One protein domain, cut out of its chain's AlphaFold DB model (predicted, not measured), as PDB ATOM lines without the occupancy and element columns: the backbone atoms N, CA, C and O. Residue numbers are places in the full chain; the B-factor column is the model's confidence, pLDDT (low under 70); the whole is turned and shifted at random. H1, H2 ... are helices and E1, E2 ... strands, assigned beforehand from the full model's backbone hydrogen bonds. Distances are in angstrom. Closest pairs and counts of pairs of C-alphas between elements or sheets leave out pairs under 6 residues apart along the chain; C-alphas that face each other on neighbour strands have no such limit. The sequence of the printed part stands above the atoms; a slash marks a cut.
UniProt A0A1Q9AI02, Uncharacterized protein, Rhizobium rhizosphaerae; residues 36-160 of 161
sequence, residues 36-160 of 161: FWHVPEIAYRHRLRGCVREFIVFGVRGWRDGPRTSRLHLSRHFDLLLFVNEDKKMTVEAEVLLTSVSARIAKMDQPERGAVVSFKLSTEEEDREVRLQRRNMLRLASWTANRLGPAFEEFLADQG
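This is residues 36 to 160 of the 161 residues of an uncharacterized protein of Rhizobium rhizosphaerae (UniProt A0A1Q9AI02). One strongly twisted sheet of five strands makes a wall, and a single long helix, H3, crosses one of its faces; no named helix covers the other face. Two short helices mark opposite ends of the longest axis: H2 only grazes the sheet beside E4, and H1 lies beyond the other end, not on the sheet. The printed part has 125 residues, with five named strands and three named helices in the order E1 E2 E3 E4 H1 E5 H2 H3; the sheet's order is E1 - E2 - E3 - E4 - E5, antiparallel throughout, and the class is mixed, helices and strands. The whole is compact, with a radius of gyration of the C-alphas of 14.4 A and spans of 38 by 28 by 26 A.

E1, residues 36 to 38, begins at C-alpha 36 (-4.858, 33.659, 94.440). E2, residues 51 to 58, is 19.7 A long, E3, residues 77 to 84, 23.0 A, and E4, residues 90 to 96, 20.0 A. H1 is residues 100 to 105 and E5 residues 115 to 117. H2, residues 124 to 131, is 10.8 A long. H3, residues 137 to 158, is 30.3 A long and ends at C-alpha 158 (-24.225, 41.171, 72.189).

E1 to E4 form a meander, each strand the antiparallel neighbour of the one before, in three hairpins. N 56 and O 37 are 3.2 A apart, N 55 and O 80 2.9 A, N 83 and O 91 2.8 A, within hydrogen-bond range. E5, an edge strand like E1, is antiparallel to E4, with N 96 and O 115 3.0 A apart. H3 is on the sheet at a height of 8.6 A, over E3, E5 and, only just, with 3 of its C-alphas, E4; it runs across the strands, at 76 degrees to E3 on the local plane. Its closest C-alphas to E5 are those of Phe 152 and Val 117, 6.5 A apart. H3 has a kink of 32 degrees near residue 148. H2 and H3 only just touch, with 3 pairs of C-alphas within 8 A, the closest Val 130 and Leu 140 at 7.6 A, at a steep tilt of 62 degrees, opposite ways; H3 does so with residues 137 to 140 alone. H1 and H3 are apart. In H1 and H2 every O i to N i+4 pair is within hydrogen-bond range, in H3 17 of 18.

The two C-alphas farthest apart, those of Leu 132 and Gly 160, are 40.0 A apart. The printed part has no cut. The links E1 to E2, residues 39 to 50, and E2 to E3, residues 59 to 76, are long. The mean pLDDT of the printed part is 70.5, and 53 residues are under 70, among them residues 36 to 49 and 108 to 123.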
ATOM      1  N   PHE A  36      -4.767  34.746  95.404       54.69
ATOM      2  CA  PHE A  36      -4.858  33.659  94.440       54.69
ATOM      3  C   PHE A  36      -4.922  32.358  95.200       54.69
ATOM      4  O   PHE A  36      -4.095  32.109  96.082       54.69
ATOM      5  N   TRP A  37      -5.864  31.523  94.808       52.81
ATOM      6  CA  TRP A  37      -5.894  30.139  95.227       52.81
ATOM      7  C   TRP A  37      -5.525  29.317  94.007       52.81
ATOM      8  O   TRP A  37      -6.267  29.279  93.029       52.81
ATOM      9  N   HIS A  38      -4.334  28.720  94.041       52.00
ATOM     10  CA  HIS A  38      -4.061  27.598  93.157       52.00
ATOM     11  C   HIS A  38      -4.949  26.466  93.648       52.00
ATOM     12  O   HIS A  38      -4.850  26.099  94.821       52.00
ATOM     13  N   VAL A  39      -5.821  25.955  92.788       55.06
ATOM     14  CA  VAL A  39      -6.682  24.832  93.144       55.06
ATOM     15  C   VAL A  39      -6.021  23.574  92.580       55.06
ATOM     16  O   VAL A  39      -6.160  23.296  91.391       55.06
ATOM     17  N   PRO A  40      -5.222  22.834  93.382       43.91
ATOM     18  CA  PRO A  40      -4.494  21.661  92.896       43.91
ATOM     19  C   PRO A  40      -5.422  20.517  92.445       43.91
ATOM     20  O   PRO A  40      -4.966  19.620  91.743       43.91
ATOM     21  N   GLU A  41      -6.715  20.581  92.782       44.19
ATOM     22  CA  GLU A  41      -7.772  19.682  92.308       44.19
ATOM     23  C   GLU A  41      -8.884  20.447  91.569       44.19
ATOM     24  O   GLU A  41      -9.996  20.590  92.063       44.19
ATOM     25  N   ILE A  42      -8.622  20.906  90.344       45.62
ATOM     26  CA  ILE A  42      -9.690  21.080  89.341       45.62
ATOM     27  C   ILE A  42      -9.259  20.318  88.090       45.62
ATOM     28  O   ILE A  42      -8.756  20.850  87.105       45.62
ATOM     29  N   ALA A  43      -9.365  18.992  88.176       48.47
ATOM     30  CA  ALA A  43      -8.755  18.073  87.219       48.47
ATOM     31  C   ALA A  43      -9.711  17.514  86.150       48.47
ATOM     32  O   ALA A  43      -9.296  16.611  85.427       48.47
ATOM     33  N   TYR A  44     -10.941  18.020  85.992       49.53
ATOM     34  CA  TYR A  44     -11.852  17.476  84.967       49.53
ATOM     35  C   TYR A  44     -12.457  18.496  83.999       49.53
ATOM     36  O   TYR A  44     -12.377  18.274  82.792       49.53
ATOM     37  N   ARG A  45     -13.022  19.619  84.468       62.69
ATOM     38  CA  ARG A  45     -13.805  20.509  83.585       62.69
ATOM     39  C   ARG A  45     -12.957  21.172  82.489       62.69
ATOM     40  O   ARG A  45     -13.332  21.108  81.322       62.69
ATOM     41  N   HIS A  46     -11.807  21.752  82.842       69.12
ATOM     42  CA  HIS A  46     -10.948  22.475  81.888       69.12
ATOM     43  C   HIS A  46      -9.733  21.662  81.427       69.12
ATOM     44  O   HIS A  46      -9.104  22.003  80.427       69.12
ATOM     45  N   ARG A  47      -9.423  20.540  82.090       66.38
ATOM     46  CA  ARG A  47      -8.319  19.654  81.688       66.38
ATOM     47  C   ARG A  47      -8.543  19.055  80.298       66.38
ATOM     48  O   ARG A  47      -7.610  18.999  79.507       66.38
ATOM     49  N   LEU A  48      -9.786  18.684  79.976       67.62
ATOM     50  CA  LEU A  48     -10.176  18.222  78.635       67.62
ATOM     51  C   LEU A  48     -10.044  19.316  77.562       67.62
ATOM     52  O   LEU A  48      -9.907  19.004  76.387       67.62
ATOM     53  N   ARG A  49     -10.046  20.592  77.970       69.88
ATOM     54  CA  ARG A  49      -9.788  21.750  77.101       69.88
ATOM     55  C   ARG A  49      -8.289  22.082  76.987       69.88
ATOM     56  O   ARG A  49      -7.945  23.078  76.366       69.88
ATOM     57  N   GLY A  50      -7.398  21.295  77.602       72.88
ATOM     58  CA  GLY A  50      -5.954  21.556  77.608       72.88
ATOM     59  C   GLY A  50      -5.493  22.589  78.643       72.88
ATOM     60  O   GLY A  50      -4.388  23.119  78.524       72.88
ATOM     61  N   CYS A  51      -6.320  22.899  79.652       78.25
ATOM     62  CA  CYS A  51      -5.919  23.786  80.743       78.25
ATOM     63  C   CYS A  51      -4.808  23.124  81.563       78.25
ATOM     64  O   CYS A  51      -4.962  22.003  82.058       78.25
ATOM     65  N   VAL A  52      -3.683  23.821  81.699       76.88
ATOM     66  CA  VAL A  52      -2.520  23.369  82.463       76.88
ATOM     67  C   VAL A  52      -2.522  23.898  83.892       76.88
ATOM     68  O   VAL A  52      -1.917  23.266  84.760       76.88
ATOM     69  N   ARG A  53      -3.165  25.046  84.152       76.44
ATOM     70  CA  ARG A  53      -3.316  25.628  85.495       76.44
ATOM     71  C   ARG A  53      -4.558  26.491  85.598       76.44
ATOM     72  O   ARG A  53      -4.862  27.244  84.683       76.44
ATOM     73  N   GLU A  54      -5.162  26.466  86.771       78.06
ATOM     74  CA  GLU A  54      -6.349  27.238  87.100       78.06
ATOM     75  C   GLU A  54      -6.145  27.971  88.425       78.06
ATOM     76  O   GLU A  54      -5.570  27.433  89.381       78.06
ATOM     77  N   PHE A  55      -6.580  29.226  88.457       77.19
ATOM     78  CA  PHE A  55      -6.488  30.084  89.627       77.19
ATOM     79  C   PHE A  55      -7.801  30.810  89.840       77.19
ATOM     80  O   PHE A  55      -8.288  31.468  88.929       77.19
ATOM     81  N   ILE A  56      -8.296  30.807  91.072       77.19
ATOM     82  CA  ILE A  56      -9.409  31.682  91.436       77.19
ATOM     83  C   ILE A  56      -8.829  33.033  91.850       77.19
ATOM     84  O   ILE A  56      -8.013  33.115  92.781       77.19
ATOM     85  N   VAL A  57      -9.226  34.092  91.144       77.50
ATOM     86  CA  VAL A  57      -8.721  35.455  91.334       77.50
ATOM     87  C   VAL A  57      -9.727  36.280  92.131       77.50
ATOM     88  O   VAL A  57     -10.838  36.521  91.671       77.50
ATOM     89  N   PHE A  58      -9.318  36.783  93.299       74.44
ATOM     90  CA  PHE A  58     -10.133  37.677  94.131       74.44
ATOM     91  C   PHE A  58      -9.526  39.077  94.253       74.44
ATOM     92  O   PHE A  58      -8.305  39.246  94.321       74.44
ATOM     93  N   GLY A  59     -10.400  40.076  94.402       64.56
ATOM     94  CA  GLY A  59     -10.013  41.418  94.850       64.56
ATOM     95  C   GLY A  59      -9.452  42.333  93.761       64.56
ATOM     96  O   GLY A  59      -8.924  43.395  94.086       64.56
ATOM     97  N   VAL A  60      -9.574  41.968  92.480       68.00
ATOM     98  CA  VAL A  60      -9.231  42.888  91.389       68.00
ATOM     99  C   VAL A  60     -10.383  43.859  91.147       68.00
ATOM    100  O   VAL A  60     -11.523  43.449  90.929       68.00
ATOM    101  N   ARG A  61     -10.081  45.158  91.237       64.69
ATOM    102  CA  ARG A  61     -11.033  46.262  91.038       64.69
ATOM    103  C   ARG A  61     -11.202  46.555  89.539       64.69
ATOM    104  O   ARG A  61     -10.312  46.217  88.765       64.69
ATOM    105  N   GLY A  62     -12.312  47.165  89.120       70.19
ATOM    106  CA  GLY A  62     -12.476  47.673  87.750       70.19
ATOM    107  C   GLY A  62     -13.268  46.784  86.792       70.19
ATOM    108  O   GLY A  62     -14.076  47.293  86.026       70.19
ATOM    109  N   TRP A  63     -13.093  45.458  86.827       79.38
ATOM    110  CA  TRP A  63     -13.666  44.598  85.773       79.38
ATOM    111  C   TRP A  63     -15.204  44.486  85.803       79.38
ATOM    112  O   TRP A  63     -15.804  44.087  84.813       79.38
ATOM    113  N   ARG A  64     -15.846  44.851  86.920       79.19
ATOM    114  CA  ARG A  64     -17.314  44.840  87.102       79.19
ATOM    115  C   ARG A  64     -17.938  46.230  87.076       79.19
ATOM    116  O   ARG A  64     -19.140  46.360  87.293       79.19
ATOM    117  N   ASP A  65     -17.123  47.260  86.873       80.31
ATOM    118  CA  ASP A  65     -17.541  48.650  87.048       80.31
ATOM    119  C   ASP A  65     -18.194  49.213  85.770       80.31
ATOM    120  O   ASP A  65     -18.447  50.412  85.663       80.31
ATOM    121  N   GLY A  66     -18.474  48.351  84.788       82.94
ATOM    122  CA  GLY A  66     -19.129  48.724  83.547       82.94
ATOM    123  C   GLY A  66     -20.642  48.955  83.702       82.94
ATOM    124  O   GLY A  66     -21.282  48.499  84.663       82.94
ATOM    125  N   PRO A  67     -21.255  49.687  82.758       84.62
ATOM    126  CA  PRO A  67     -22.658  50.088  82.837       84.62
ATOM    127  C   PRO A  67     -23.651  48.918  82.751       84.62
ATOM    128  O   PRO A  67     -24.753  49.034  83.293       84.62
ATOM    129  N   ARG A  68     -23.299  47.801  82.097       83.75
ATOM    130  CA  ARG A  68     -24.155  46.601  82.014       83.75
ATOM    131  C   ARG A  68     -23.800  45.589  83.092       83.75
ATOM    132  O   ARG A  68     -24.688  45.041  83.738       83.75
ATOM    133  N   THR A  69     -22.508  45.382  83.327       80.88
ATOM    134  CA  THR A  69     -21.972  44.486  84.358       80.88
ATOM    135  C   THR A  69     -22.453  44.862  85.747       80.88
ATOM    136  O   THR A  69     -22.841  43.975  86.498       80.88
ATOM    137  N   SER A  70     -22.530  46.155  86.069       80.69
ATOM    138  CA  SER A  70     -23.061  46.639  87.352       80.69
ATOM    139  C   SER A  70     -24.534  46.277  87.605       80.69
ATOM    140  O   SER A  70     -24.965  46.256  88.759       80.69
ATOM    141  N   ARG A  71     -25.307  45.952  86.557       79.31
ATOM    142  CA  ARG A  71     -26.705  45.489  86.669       79.31
ATOM    143  C   ARG A  71     -26.807  44.012  87.032       79.31
ATOM    144  O   ARG A  71     -27.844  43.556  87.506       79.31
ATOM    145  N   LEU A  72     -25.745  43.255  86.787       71.94
ATOM    146  CA  LEU A  72     -25.640  41.864  87.174       71.94
ATOM    147  C   LEU A  72     -24.992  41.857  88.563       71.94
ATOM    148  O   LEU A  72     -23.905  42.390  88.753       71.94
ATOM    149  N   HIS A  73     -25.648  41.290  89.573       71.62
ATOM    150  CA  HIS A  73     -25.057  41.135  90.909       71.62
ATOM    151  C   HIS A  73     -23.943  40.067  90.890       71.62
ATOM    152  O   HIS A  73     -24.090  38.973  91.430       71.62
ATOM    153  N   LEU A  74     -22.841  40.372  90.200       73.50
ATOM    154  CA  LEU A  74     -21.756  39.454  89.878       73.50
ATOM    155  C   LEU A  74     -20.914  39.111  91.104       73.50
ATOM    156  O   LEU A  74     -20.631  39.962  91.960       73.50
ATOM    157  N   SER A  75     -20.421  37.871  91.109       70.19
ATOM    158  CA  SER A  75     -19.378  37.428  92.029       70.19
ATOM    159  C   SER A  75     -18.148  38.344  91.969       70.19
ATOM    160  O   SER A  75     -17.871  38.990  90.960       70.19
ATOM    161  N   ARG A  76     -17.395  38.424  93.072       72.12
ATOM    162  CA  ARG A  76     -16.179  39.256  93.175       72.12
ATOM    163  C   ARG A  76     -14.918  38.568  92.637       72.12
ATOM    164  O   ARG A  76     -13.830  39.129  92.768       72.12
ATOM    165  N   HIS A  77     -15.064  37.369  92.082       76.50
ATOM    166  CA  HIS A  77     -13.977  36.580  91.518       76.50
ATOM    167  C   HIS A  77     -14.271  36.155  90.084       76.50
ATOM    168  O   HIS A  77     -15.423  36.145  89.652       76.50
ATOM    169  N   PHE A  78     -13.203  35.786  89.392       78.00
ATOM    170  CA  PHE A  78     -13.226  35.063  88.129       78.00
ATOM    171  C   PHE A  78     -12.129  33.998  88.170       78.00
ATOM    172  O   PHE A  78     -11.155  34.129  88.927       78.00
ATOM    173  N   ASP A  79     -12.281  32.972  87.347       79.62
ATOM    174  CA  ASP A  79     -11.294  31.910  87.214       79.62
ATOM    175  C   ASP A  79     -10.333  32.270  86.083       79.62
ATOM    176  O   ASP A  79     -10.737  32.647  84.985       79.62
ATOM    177  N   LEU A  80      -9.037  32.209  86.360       79.88
ATOM    178  CA  LEU A  80      -7.976  32.447  85.395       79.88
ATOM    179  C   LEU A  80      -7.403  31.102  84.970       79.88
ATOM    180  O   LEU A  80      -6.801  30.381  85.773       79.88
ATOM    181  N   LEU A  81      -7.577  30.789  83.694       79.25
ATOM    182  CA  LEU A  81      -7.224  29.515  83.089       79.25
ATOM    183  C   LEU A  81      -5.997  29.700  82.199       79.25
ATOM    184  O   LEU A  81      -5.995  30.535  81.299       79.25
ATOM    185  N   LEU A  82      -4.943  28.925  82.441       78.12
ATOM    186  CA  LEU A  82      -3.756  28.875  81.592       78.12
ATOM    187  C   LEU A  82      -3.836  27.649  80.694       78.12
ATOM    188  O   LEU A  82      -3.911  26.525  81.186       78.12
ATOM    189  N   PHE A  83      -3.728  27.858  79.391       78.00
ATOM    190  CA  PHE A  83      -3.723  26.818  78.373       78.00
ATOM    191  C   PHE A  83      -2.386  26.799  77.636       78.00
ATOM    192  O   PHE A  83      -1.712  27.820  77.499       78.00
ATOM    193  N   VAL A  84      -2.015  25.622  77.137       73.94
ATOM    194  CA  VAL A  84      -0.930  25.460  76.165       73.94
ATOM    195  C   VAL A  84      -1.572  24.979  74.877       73.94
ATOM    196  O   VAL A  84      -2.189  23.916  74.867       73.94
ATOM    197  N   ASN A  85      -1.448  25.756  73.804       71.62
ATOM    198  CA  ASN A  85      -1.954  25.333  72.503       71.62
ATOM    199  C   ASN A  85      -0.994  24.336  71.817       71.62
ATOM    200  O   ASN A  85       0.123  24.097  72.287       71.62
ATOM    201  N   GLU A  86      -1.414  23.774  70.682       71.06
ATOM    202  CA  GLU A  86      -0.621  22.801  69.910       71.06
ATOM    203  C   GLU A  86       0.742  23.363  69.458       71.06
ATOM    204  O   GLU A  86       1.746  22.649  69.459       71.06
ATOM    205  N   ASP A  87       0.818  24.674  69.209       69.94
ATOM    206  CA  ASP A  87       2.052  25.395  68.864       69.94
ATOM    207  C   ASP A  87       2.967  25.696  70.070       69.94
ATOM    208  O   ASP A  87       3.930  26.460  69.949       69.94
ATOM    209  N   LYS A  88       2.676  25.151  71.260       67.88
ATOM    210  CA  LYS A  88       3.403  25.415  72.520       67.88
ATOM    211  C   LYS A  88       3.422  26.894  72.942       67.88
ATOM    212  O   LYS A  88       4.340  27.334  73.651       67.88
ATOM    213  N   LYS A  89       2.424  27.668  72.521       70.69
ATOM    214  CA  LYS A  89       2.175  29.039  72.983       70.69
ATOM    215  C   LYS A  89       1.232  28.995  74.180       70.69
ATOM    216  O   LYS A  89       0.244  28.256  74.165       70.69
ATOM    217  N   MET A  90       1.541  29.777  75.214       71.88
ATOM    218  CA  MET A  90       0.649  29.898  76.362       71.88
ATOM    219  C   MET A  90      -0.491  30.841  75.990       71.88
ATOM    220  O   MET A  90      -0.259  31.954  75.519       71.88
ATOM    221  N   THR A  91      -1.724  30.422  76.232       73.94
ATOM    222  CA  THR A  91      -2.878  31.319  76.229       73.94
ATOM    223  C   THR A  91      -3.452  31.387  77.631       73.94
ATOM    224  O   THR A  91      -3.290  30.481  78.448       73.94
ATOM    225  N   VAL A  92      -4.078  32.513  77.939       74.62
ATOM    226  CA  VAL A  92      -4.756  32.721  79.215       74.62
ATOM    227  C   VAL A  92      -6.183  33.077  78.893       74.62
ATOM    228  O   VAL A  92      -6.397  33.849  77.967       74.62
ATOM    229  N   GLU A  93      -7.125  32.531  79.638       77.50
ATOM    230  CA  GLU A  93      -8.536  32.874  79.542       77.50
ATOM    231  C   GLU A  93      -9.064  33.261  80.919       77.50
ATOM    232  O   GLU A  93      -8.514  32.848  81.946       77.50
ATOM    233  N   ALA A  94     -10.132  34.054  80.930       77.69
ATOM    234  CA  ALA A  94     -10.853  34.406  82.139       77.69
ATOM    235  C   ALA A  94     -12.285  33.880  82.048       77.69
ATOM    236  O   ALA A  94     -13.031  34.196  81.124       77.69
ATOM    237  N   GLU A  95     -12.688  33.083  83.022       76.88
ATOM    238  CA  GLU A  95     -14.032  32.533  83.101       76.88
ATOM    239  C   GLU A  95     -14.804  33.224  84.227       76.88
ATOM    240  O   GLU A  95     -14.349  33.290  85.371       76.88
ATOM    241  N   VAL A  96     -15.965  33.795  83.890       75.00
ATOM    242  CA  VAL A  96     -16.827  34.507  84.836       75.00
ATOM    243  C   VAL A  96     -18.064  33.665  85.102       75.00
ATOM    244  O   VAL A  96     -19.041  33.656  84.349       75.00
ATOM    245  N   LEU A  97     -18.056  32.987  86.243       69.44
ATOM    246  CA  LEU A  97     -19.220  32.238  86.687       69.44
ATOM    247  C   LEU A  97     -20.345  33.208  87.070       69.44
ATOM    248  O   LEU A  97     -20.219  34.045  87.968       69.44
ATOM    249  N   LEU A  98     -21.470  33.082  86.371       66.69
ATOM    250  CA  LEU A  98     -22.694  33.813  86.656       66.69
ATOM    251  C   LEU A  98     -23.593  32.948  87.526       66.69
ATOM    252  O   LEU A  98     -23.708  31.743  87.322       66.69
ATOM    253  N   THR A  99     -24.278  33.581  88.473       64.75
ATOM    254  CA  THR A  99     -25.382  32.924  89.177       64.75
ATOM    255  C   THR A  99     -26.520  32.649  88.195       64.75
ATOM    256  O   THR A  99     -26.674  33.371  87.207       64.75
ATOM    257  N   SER A 100     -27.380  31.669  88.481       64.38
ATOM    258  CA  SER A 100     -28.499  31.317  87.596       64.38
ATOM    259  C   SER A 100     -29.410  32.511  87.277       64.38
ATOM    260  O   SER A 100     -29.966  32.591  86.184       64.38
ATOM    261  N   VAL A 101     -29.548  33.465  88.208       69.56
ATOM    262  CA  VAL A 101     -30.300  34.712  87.994       69.56
ATOM    263  C   VAL A 101     -29.572  35.622  87.004       69.56
ATOM    264  O   VAL A 101     -30.161  36.024  86.004       69.56
ATOM    265  N   SER A 102     -28.286  35.908  87.229       69.75
ATOM    266  CA  SER A 102     -27.484  36.740  86.321       69.75
ATOM    267  C   SER A 102     -27.351  36.123  84.928       69.75
ATOM    268  O   SER A 102     -27.399  36.839  83.934       69.75
ATOM    269  N   ALA A 103     -27.241  34.799  84.842       68.75
ATOM    270  CA  ALA A 103     -27.134  34.094  83.577       68.75
ATOM    271  C   ALA A 103     -28.442  34.123  82.769       68.75
ATOM    272  O   ALA A 103     -28.399  34.276  81.553       68.75
ATOM    273  N   ARG A 104     -29.609  34.060  83.432       69.94
ATOM    274  CA  ARG A 104     -30.913  34.281  82.779       69.94
ATOM    275  C   ARG A 104     -31.046  35.700  82.233       69.94
ATOM    276  O   ARG A 104     -31.536  35.869  81.123       69.94
ATOM    277  N   ILE A 105     -30.597  36.704  82.992       72.25
ATOM    278  CA  ILE A 105     -30.591  38.105  82.539       72.25
ATOM    279  C   ILE A 105     -29.696  38.255  81.300       72.25
ATOM    280  O   ILE A 105     -30.087  38.909  80.340       72.25
ATOM    281  N   ALA A 106     -28.544  37.582  81.291       68.19
ATOM    282  CA  ALA A 106     -27.625  37.519  80.157       68.19
ATOM    283  C   ALA A 106     -28.018  36.496  79.067       68.19
ATOM    284  O   ALA A 106     -27.192  36.200  78.215       68.19
ATOM    285  N   LYS A 107     -29.244  35.940  79.094       70.62
ATOM    286  CA  LYS A 107     -29.791  34.983  78.103       70.62
ATOM    287  C   LYS A 107     -28.874  33.793  77.771       70.62
ATOM    288  O   LYS A 107     -28.875  33.286  76.657       70.62
ATOM    289  N   MET A 108     -28.119  33.320  78.757       67.00
ATOM    290  CA  MET A 108     -27.200  32.194  78.605       67.00
ATOM    291  C   MET A 108     -27.945  30.858  78.462       67.00
ATOM    292  O   MET A 108     -28.747  30.506  79.330       67.00
ATOM    293  N   ASP A 109     -27.572  30.059  77.458       60.47
ATOM    294  CA  ASP A 109     -28.106  28.702  77.238       60.47
ATOM    295  C   ASP A 109     -27.766  27.721  78.379       60.47
ATOM    296  O   ASP A 109     -28.489  26.756  78.623       60.47
ATOM    297  N   GLN A 110     -26.664  27.960  79.104       57.47
ATOM    298  CA  GLN A 110     -26.220  27.148  80.247       57.47
ATOM    299  C   GLN A 110     -26.055  28.019  81.503       57.47
ATOM    300  O   GLN A 110     -24.932  28.370  81.878       57.47
ATOM    301  N   PRO A 111     -27.158  28.370  82.188       51.69
ATOM    302  CA  PRO A 111     -27.132  29.345  83.273       51.69
ATOM    303  C   PRO A 111     -26.333  28.903  84.504       51.69
ATOM    304  O   PRO A 111     -25.896  29.747  85.277       51.69
ATOM    305  N   GLU A 112     -26.111  27.598  84.675       46.44
ATOM    306  CA  GLU A 112     -25.294  27.035  85.759       46.44
ATOM    307  C   GLU A 112     -23.783  27.117  85.499       46.44
ATOM    308  O   GLU A 112     -22.989  26.940  86.424       46.44
ATOM    309  N   ARG A 113     -23.364  27.351  84.247       50.50
ATOM    310  CA  ARG A 113     -21.943  27.483  83.888       50.50
ATOM    311  C   ARG A 113     -21.477  28.929  83.794       50.50
ATOM    312  O   ARG A 113     -20.286  29.169  83.923       50.50
ATOM    313  N   GLY A 114     -22.391  29.883  83.641       56.19
ATOM    314  CA  GLY A 114     -22.027  31.290  83.508       56.19
ATOM    315  C   GLY A 114     -21.329  31.625  82.192       56.19
ATOM    316  O   GLY A 114     -21.292  30.808  81.276       56.19
ATOM    317  N   ALA A 115     -20.820  32.852  82.090       63.50
ATOM    318  CA  ALA A 115     -20.229  33.383  80.870       63.50
ATOM    319  C   ALA A 115     -18.717  33.127  80.840       63.50
ATOM    320  O   ALA A 115     -17.969  33.547  81.723       63.50
ATOM    321  N   VAL A 116     -18.251  32.476  79.779       64.12
ATOM    322  CA  VAL A 116     -16.820  32.282  79.539       64.12
ATOM    323  C   VAL A 116     -16.353  33.379  78.591       64.12
ATOM    324  O   VAL A 116     -16.793  33.421  77.443       64.12
ATOM    325  N   VAL A 117     -15.475  34.269  79.055       64.06
ATOM    326  CA  VAL A 117     -14.899  35.329  78.218       64.06
ATOM    327  C   VAL A 117     -13.451  34.962  77.914       64.06
ATOM    328  O   VAL A 117     -12.511  35.324  78.622       64.06
ATOM    329  N   SER A 118     -13.258  34.211  76.836       62.56
ATOM    330  CA  SER A 118     -11.930  33.792  76.394       62.56
ATOM    331  C   SER A 118     -11.297  34.884  75.531       62.56
ATOM    332  O   SER A 118     -11.771  35.183  74.439       62.56
ATOM    333  N   PHE A 119     -10.195  35.470  75.994       62.50
ATOM    334  CA  PHE A 119      -9.402  36.420  75.213       62.50
ATOM    335  C   PHE A 119      -7.927  36.106  75.362       62.50
ATOM    336  O   PHE A 119      -7.434  35.852  76.453       62.50
ATOM    337  N   LYS A 120      -7.183  36.159  74.258       63.31
ATOM    338  CA  LYS A 120      -5.754  35.872  74.284       63.31
ATOM    339  C   LYS A 120      -5.012  36.982  75.026       63.31
ATOM    340  O   LYS A 120      -4.901  38.101  74.532       63.31
ATOM    341  N   LEU A 121      -4.451  36.656  76.188       60.28
ATOM    342  CA  LEU A 121      -3.580  37.588  76.901       60.28
ATOM    343  C   LEU A 121      -2.154  37.657  76.373       60.28
ATOM    344  O   LEU A 121      -1.446  38.555  76.780       60.28
ATOM    345  N   SER A 122      -1.685  36.733  75.538       60.38
ATOM    346  CA  SER A 122      -0.246  36.614  75.279       60.38
ATOM    347  C   SER A 122       0.252  37.583  74.190       60.38
ATOM    348  O   SER A 122       0.231  37.249  72.998       60.38
ATOM    349  N   THR A 123       0.759  38.750  74.587       69.94
ATOM    350  CA  THR A 123       1.888  39.382  73.876       69.94
ATOM    351  C   THR A 123       3.173  38.572  74.120       69.94
ATOM    352  O   THR A 123       3.195  37.696  74.986       69.94
ATOM    353  N   GLU A 124       4.256  38.819  73.375       74.50
ATOM    354  CA  GLU A 124       5.533  38.113  73.612       74.50
ATOM    355  C   GLU A 124       6.085  38.348  75.029       74.50
ATOM    356  O   GLU A 124       6.637  37.436  75.648       74.50
ATOM    357  N   GLU A 125       5.892  39.553  75.571       72.38
ATOM    358  CA  GLU A 125       6.290  39.903  76.936       72.38
ATOM    359  C   GLU A 125       5.456  39.134  77.971       72.38
ATOM    360  O   GLU A 125       6.001  38.528  78.893       72.38
ATOM    361  N   GLU A 126       4.139  39.068  77.773       70.38
ATOM    362  CA  GLU A 126       3.236  38.320  78.647       70.38
ATOM    363  C   GLU A 126       3.493  36.806  78.581       70.38
ATOM    364  O   GLU A 126       3.503  36.155  79.624       70.38
ATOM    365  N   ASP A 127       3.782  36.237  77.400       72.38
ATOM    366  CA  ASP A 127       4.150  34.815  77.255       72.38
ATOM    367  C   ASP A 127       5.438  34.493  78.029       72.38
ATOM    368  O   ASP A 127       5.495  33.511  78.778       72.38
ATOM    369  N   ARG A 128       6.459  35.357  77.924       73.62
ATOM    370  CA  ARG A 128       7.713  35.207  78.675       73.62
ATOM    371  C   ARG A 128       7.470  35.245  80.183       73.62
ATOM    372  O   ARG A 128       8.003  34.409  80.913       73.62
ATOM    373  N   GLU A 129       6.646  36.175  80.650       68.75
ATOM    374  CA  GLU A 129       6.327  36.344  82.069       68.75
ATOM    375  C   GLU A 129       5.486  35.184  82.625       68.75
ATOM    376  O   GLU A 129       5.729  34.732  83.751       68.75
ATOM    377  N   VAL A 130       4.539  34.659  81.837       69.12
ATOM    378  CA  VAL A 130       3.715  33.486  82.176       69.12
ATOM    379  C   VAL A 130       4.583  32.236  82.321       69.12
ATOM    380  O   VAL A 130       4.394  31.468  83.268       69.12
ATOM    381  N   ARG A 131       5.592  32.048  81.457       70.88
ATOM    382  CA  ARG A 131       6.553  30.931  81.559       70.88
ATOM    383  C   ARG A 131       7.392  30.962  82.845       70.88
ATOM    384  O   ARG A 131       7.842  29.907  83.288       70.88
ATOM    385  N   LEU A 132       7.554  32.121  83.491       67.19
ATOM    386  CA  LEU A 132       8.278  32.268  84.768       67.19
ATOM    387  C   LEU A 132       7.416  31.933  86.015       67.19
ATOM    388  O   LEU A 132       7.917  31.903  87.140       67.19
ATOM    389  N   GLN A 133       6.127  31.630  85.812       59.66
ATOM    390  CA  GLN A 133       5.210  30.788  86.606       59.66
ATOM    391  C   GLN A 133       4.977  31.009  88.121       59.66
ATOM    392  O   GLN A 133       4.056  30.375  88.642       59.66
ATOM    393  N   ARG A 134       5.709  31.856  88.864       51.66
ATOM    394  CA  ARG A 134       5.455  32.034  90.321       51.66
ATOM    395  C   ARG A 134       5.354  33.468  90.838       51.66
ATOM    396  O   ARG A 134       4.436  33.748  91.601       51.66
ATOM    397  N   ARG A 135       6.245  34.389  90.455       49.84
ATOM    398  CA  ARG A 135       6.189  35.788  90.948       49.84
ATOM    399  C   ARG A 135       5.228  36.687  90.160       49.84
ATOM    400  O   ARG A 135       4.770  37.693  90.691       49.84
ATOM    401  N   ASN A 136       4.856  36.288  88.945       61.50
ATOM    402  CA  ASN A 136       4.170  37.166  87.991       61.50
ATOM    403  C   ASN A 136       2.647  36.998  87.945       61.50
ATOM    404  O   ASN A 136       1.979  37.740  87.231       61.50
ATOM    405  N   MET A 137       2.071  36.086  88.740       63.84
ATOM    406  CA  MET A 137       0.618  35.878  88.748       63.84
ATOM    407  C   MET A 137      -0.174  37.114  89.188       63.84
ATOM    408  O   MET A 137      -1.238  37.387  88.643       63.84
ATOM    409  N   LEU A 138       0.370  37.914  90.109       64.56
ATOM    410  CA  LEU A 138      -0.211  39.205  90.492       64.56
ATOM    411  C   LEU A 138      -0.368  40.149  89.290       64.56
ATOM    412  O   LEU A 138      -1.403  40.793  89.136       64.56
ATOM    413  N   ARG A 139       0.655  40.211  88.426       70.81
ATOM    414  CA  ARG A 139       0.643  41.052  87.220       70.81
ATOM    415  C   ARG A 139      -0.321  40.489  86.186       70.81
ATOM    416  O   ARG A 139      -1.144  41.238  85.673       70.81
ATOM    417  N   LEU A 140      -0.288  39.173  85.970       74.19
ATOM    418  CA  LEU A 140      -1.171  38.509  85.018       74.19
ATOM    419  C   LEU A 140      -2.646  38.707  85.368       74.19
ATOM    420  O   LEU A 140      -3.437  39.057  84.503       74.19
ATOM    421  N   ALA A 141      -3.017  38.552  86.635       75.56
ATOM    422  CA  ALA A 141      -4.386  38.772  87.082       75.56
ATOM    423  C   ALA A 141      -4.848  40.225  86.912       75.56
ATOM    424  O   ALA A 141      -5.987  40.460  86.517       75.56
ATOM    425  N   SER A 142      -3.960  41.192  87.165       77.06
ATOM    426  CA  SER A 142      -4.238  42.611  86.921       77.06
ATOM    427  C   SER A 142      -4.466  42.894  85.430       77.06
ATOM    428  O   SER A 142      -5.472  43.498  85.062       77.06
ATOM    429  N   TRP A 143      -3.599  42.377  84.549       78.56
ATOM    430  CA  TRP A 143      -3.780  42.477  83.095       78.56
ATOM    431  C   TRP A 143      -5.075  41.817  82.624       78.56
ATOM    432  O   TRP A 143      -5.815  42.402  81.834       78.56
ATOM    433  N   THR A 144      -5.362  40.628  83.157       80.00
ATOM    434  CA  THR A 144      -6.584  39.874  82.871       80.00
ATOM    435  C   THR A 144      -7.810  40.700  83.222       80.00
ATOM    436  O   THR A 144      -8.654  40.918  82.366       80.00
ATOM    437  N   ALA A 145      -7.892  41.228  84.443       79.62
ATOM    438  CA  ALA A 145      -9.052  41.995  84.881       79.62
ATOM    439  C   ALA A 145      -9.256  43.290  84.078       79.62
ATOM    440  O   ALA A 145     -10.391  43.624  83.744       79.62
ATOM    441  N   ASN A 146      -8.170  43.988  83.724       81.00
ATOM    442  CA  ASN A 146      -8.243  45.209  82.914       81.00
ATOM    443  C   ASN A 146      -8.833  44.952  81.521       81.00
ATOM    444  O   ASN A 146      -9.536  45.808  80.992       81.00
ATOM    445  N   ARG A 147      -8.549  43.787  80.925       81.62
ATOM    446  CA  ARG A 147      -9.092  43.396  79.613       81.62
ATOM    447  C   ARG A 147     -10.457  42.710  79.725       81.62
ATOM    448  O   ARG A 147     -11.285  42.869  78.834       81.62
ATOM    449  N   LEU A 148     -10.711  42.012  80.833       82.19
ATOM    450  CA  LEU A 148     -11.963  41.309  81.102       82.19
ATOM    451  C   LEU A 148     -13.154  42.264  81.168       82.19
ATOM    452  O   LEU A 148     -14.189  41.944  80.605       82.19
ATOM    453  N   GLY A 149     -13.025  43.422  81.826       83.06
ATOM    454  CA  GLY A 149     -14.142  44.365  81.966       83.06
ATOM    455  C   GLY A 149     -14.735  44.805  80.619       83.06
ATOM    456  O   GLY A 149     -15.911  44.542  80.373       83.06
ATOM    457  N   PRO A 150     -13.936  45.410  79.718       84.88
ATOM    458  CA  PRO A 150     -14.395  45.781  78.381       84.88
ATOM    459  C   PRO A 150     -14.916  44.595  77.558       84.88
ATOM    460  O   PRO A 150     -15.981  44.700  76.960       84.88
ATOM    461  N   ALA A 151     -14.210  43.458  77.572       83.38
ATOM    462  CA  ALA A 151     -14.620  42.272  76.818       83.38
ATOM    463  C   ALA A 151     -15.951  41.693  77.326       83.38
ATOM    464  O   ALA A 151     -16.786  41.243  76.546       83.38
ATOM    465  N   PHE A 152     -16.170  41.720  78.640       83.38
ATOM    466  CA  PHE A 152     -17.410  41.239  79.227       83.38
ATOM    467  C   PHE A 152     -18.566  42.220  78.990       83.38
ATOM    468  O   PHE A 152     -19.685  41.789  78.749       83.38
ATOM    469  N   GLU A 153     -18.311  43.529  78.977       85.81
ATOM    470  CA  GLU A 153     -19.301  44.530  78.555       85.81
ATOM    471  C   GLU A 153     -19.753  44.352  77.103       85.81
ATOM    472  O   GLU A 153     -20.947  44.463  76.827       85.81
ATOM    473  N   GLU A 154     -18.820  44.072  76.191       84.94
ATOM    474  CA  GLU A 154     -19.118  43.766  74.787       84.94
ATOM    475  C   GLU A 154     -19.949  42.485  74.677       84.94
ATOM    476  O   GLU A 154     -21.024  42.500  74.082       84.94
ATOM    477  N   PHE A 155     -19.540  41.425  75.381       83.06
ATOM    478  CA  PHE A 155     -20.325  40.198  75.481       83.06
ATOM    479  C   PHE A 155     -21.762  40.466  75.957       83.06
ATOM    480  O   PHE A 155     -22.714  39.976  75.355       83.06
ATOM    481  N   LEU A 156     -21.952  41.257  77.019       83.12
ATOM    482  CA  LEU A 156     -23.290  41.585  77.520       83.12
ATOM    483  C   LEU A 156     -24.097  42.418  76.514       83.12
ATOM    484  O   LEU A 156     -25.306  42.215  76.396       83.12
ATOM    485  N   ALA A 157     -23.445  43.323  75.781       85.31
ATOM    486  CA  ALA A 157     -24.082  44.088  74.715       85.31
ATOM    487  C   ALA A 157     -24.607  43.170  73.598       85.31
ATOM    488  O   ALA A 157     -25.751  43.334  73.174       85.31
ATOM    489  N   ASP A 158     -23.826  42.164  73.195       82.19
ATOM    490  CA  ASP A 158     -24.225  41.171  72.189       82.19
ATOM    491  C   ASP A 158     -25.418  40.315  72.651       82.19
ATOM    492  O   ASP A 158     -26.238  39.888  71.837       82.19
ATOM    493  N   GLN A 159     -25.582  40.124  73.965       76.44
ATOM    494  CA  GLN A 159     -26.773  39.483  74.548       76.44
ATOM    495  C   GLN A 159     -28.007  40.417  74.614       76.44
ATOM    496  O   GLN A 159     -29.122  39.995  74.967       76.44
ATOM    497  N   GLY A 160     -27.842  41.690  74.245       78.25
ATOM    498  CA  GLY A 160     -28.887  42.712  74.223       78.25
ATOM    499  C   GLY A 160     -29.156  43.367  75.580       78.25
ATOM    500  O   GLY A 160     -30.317  43.670  75.869       78.25
TER     501      GLY A 160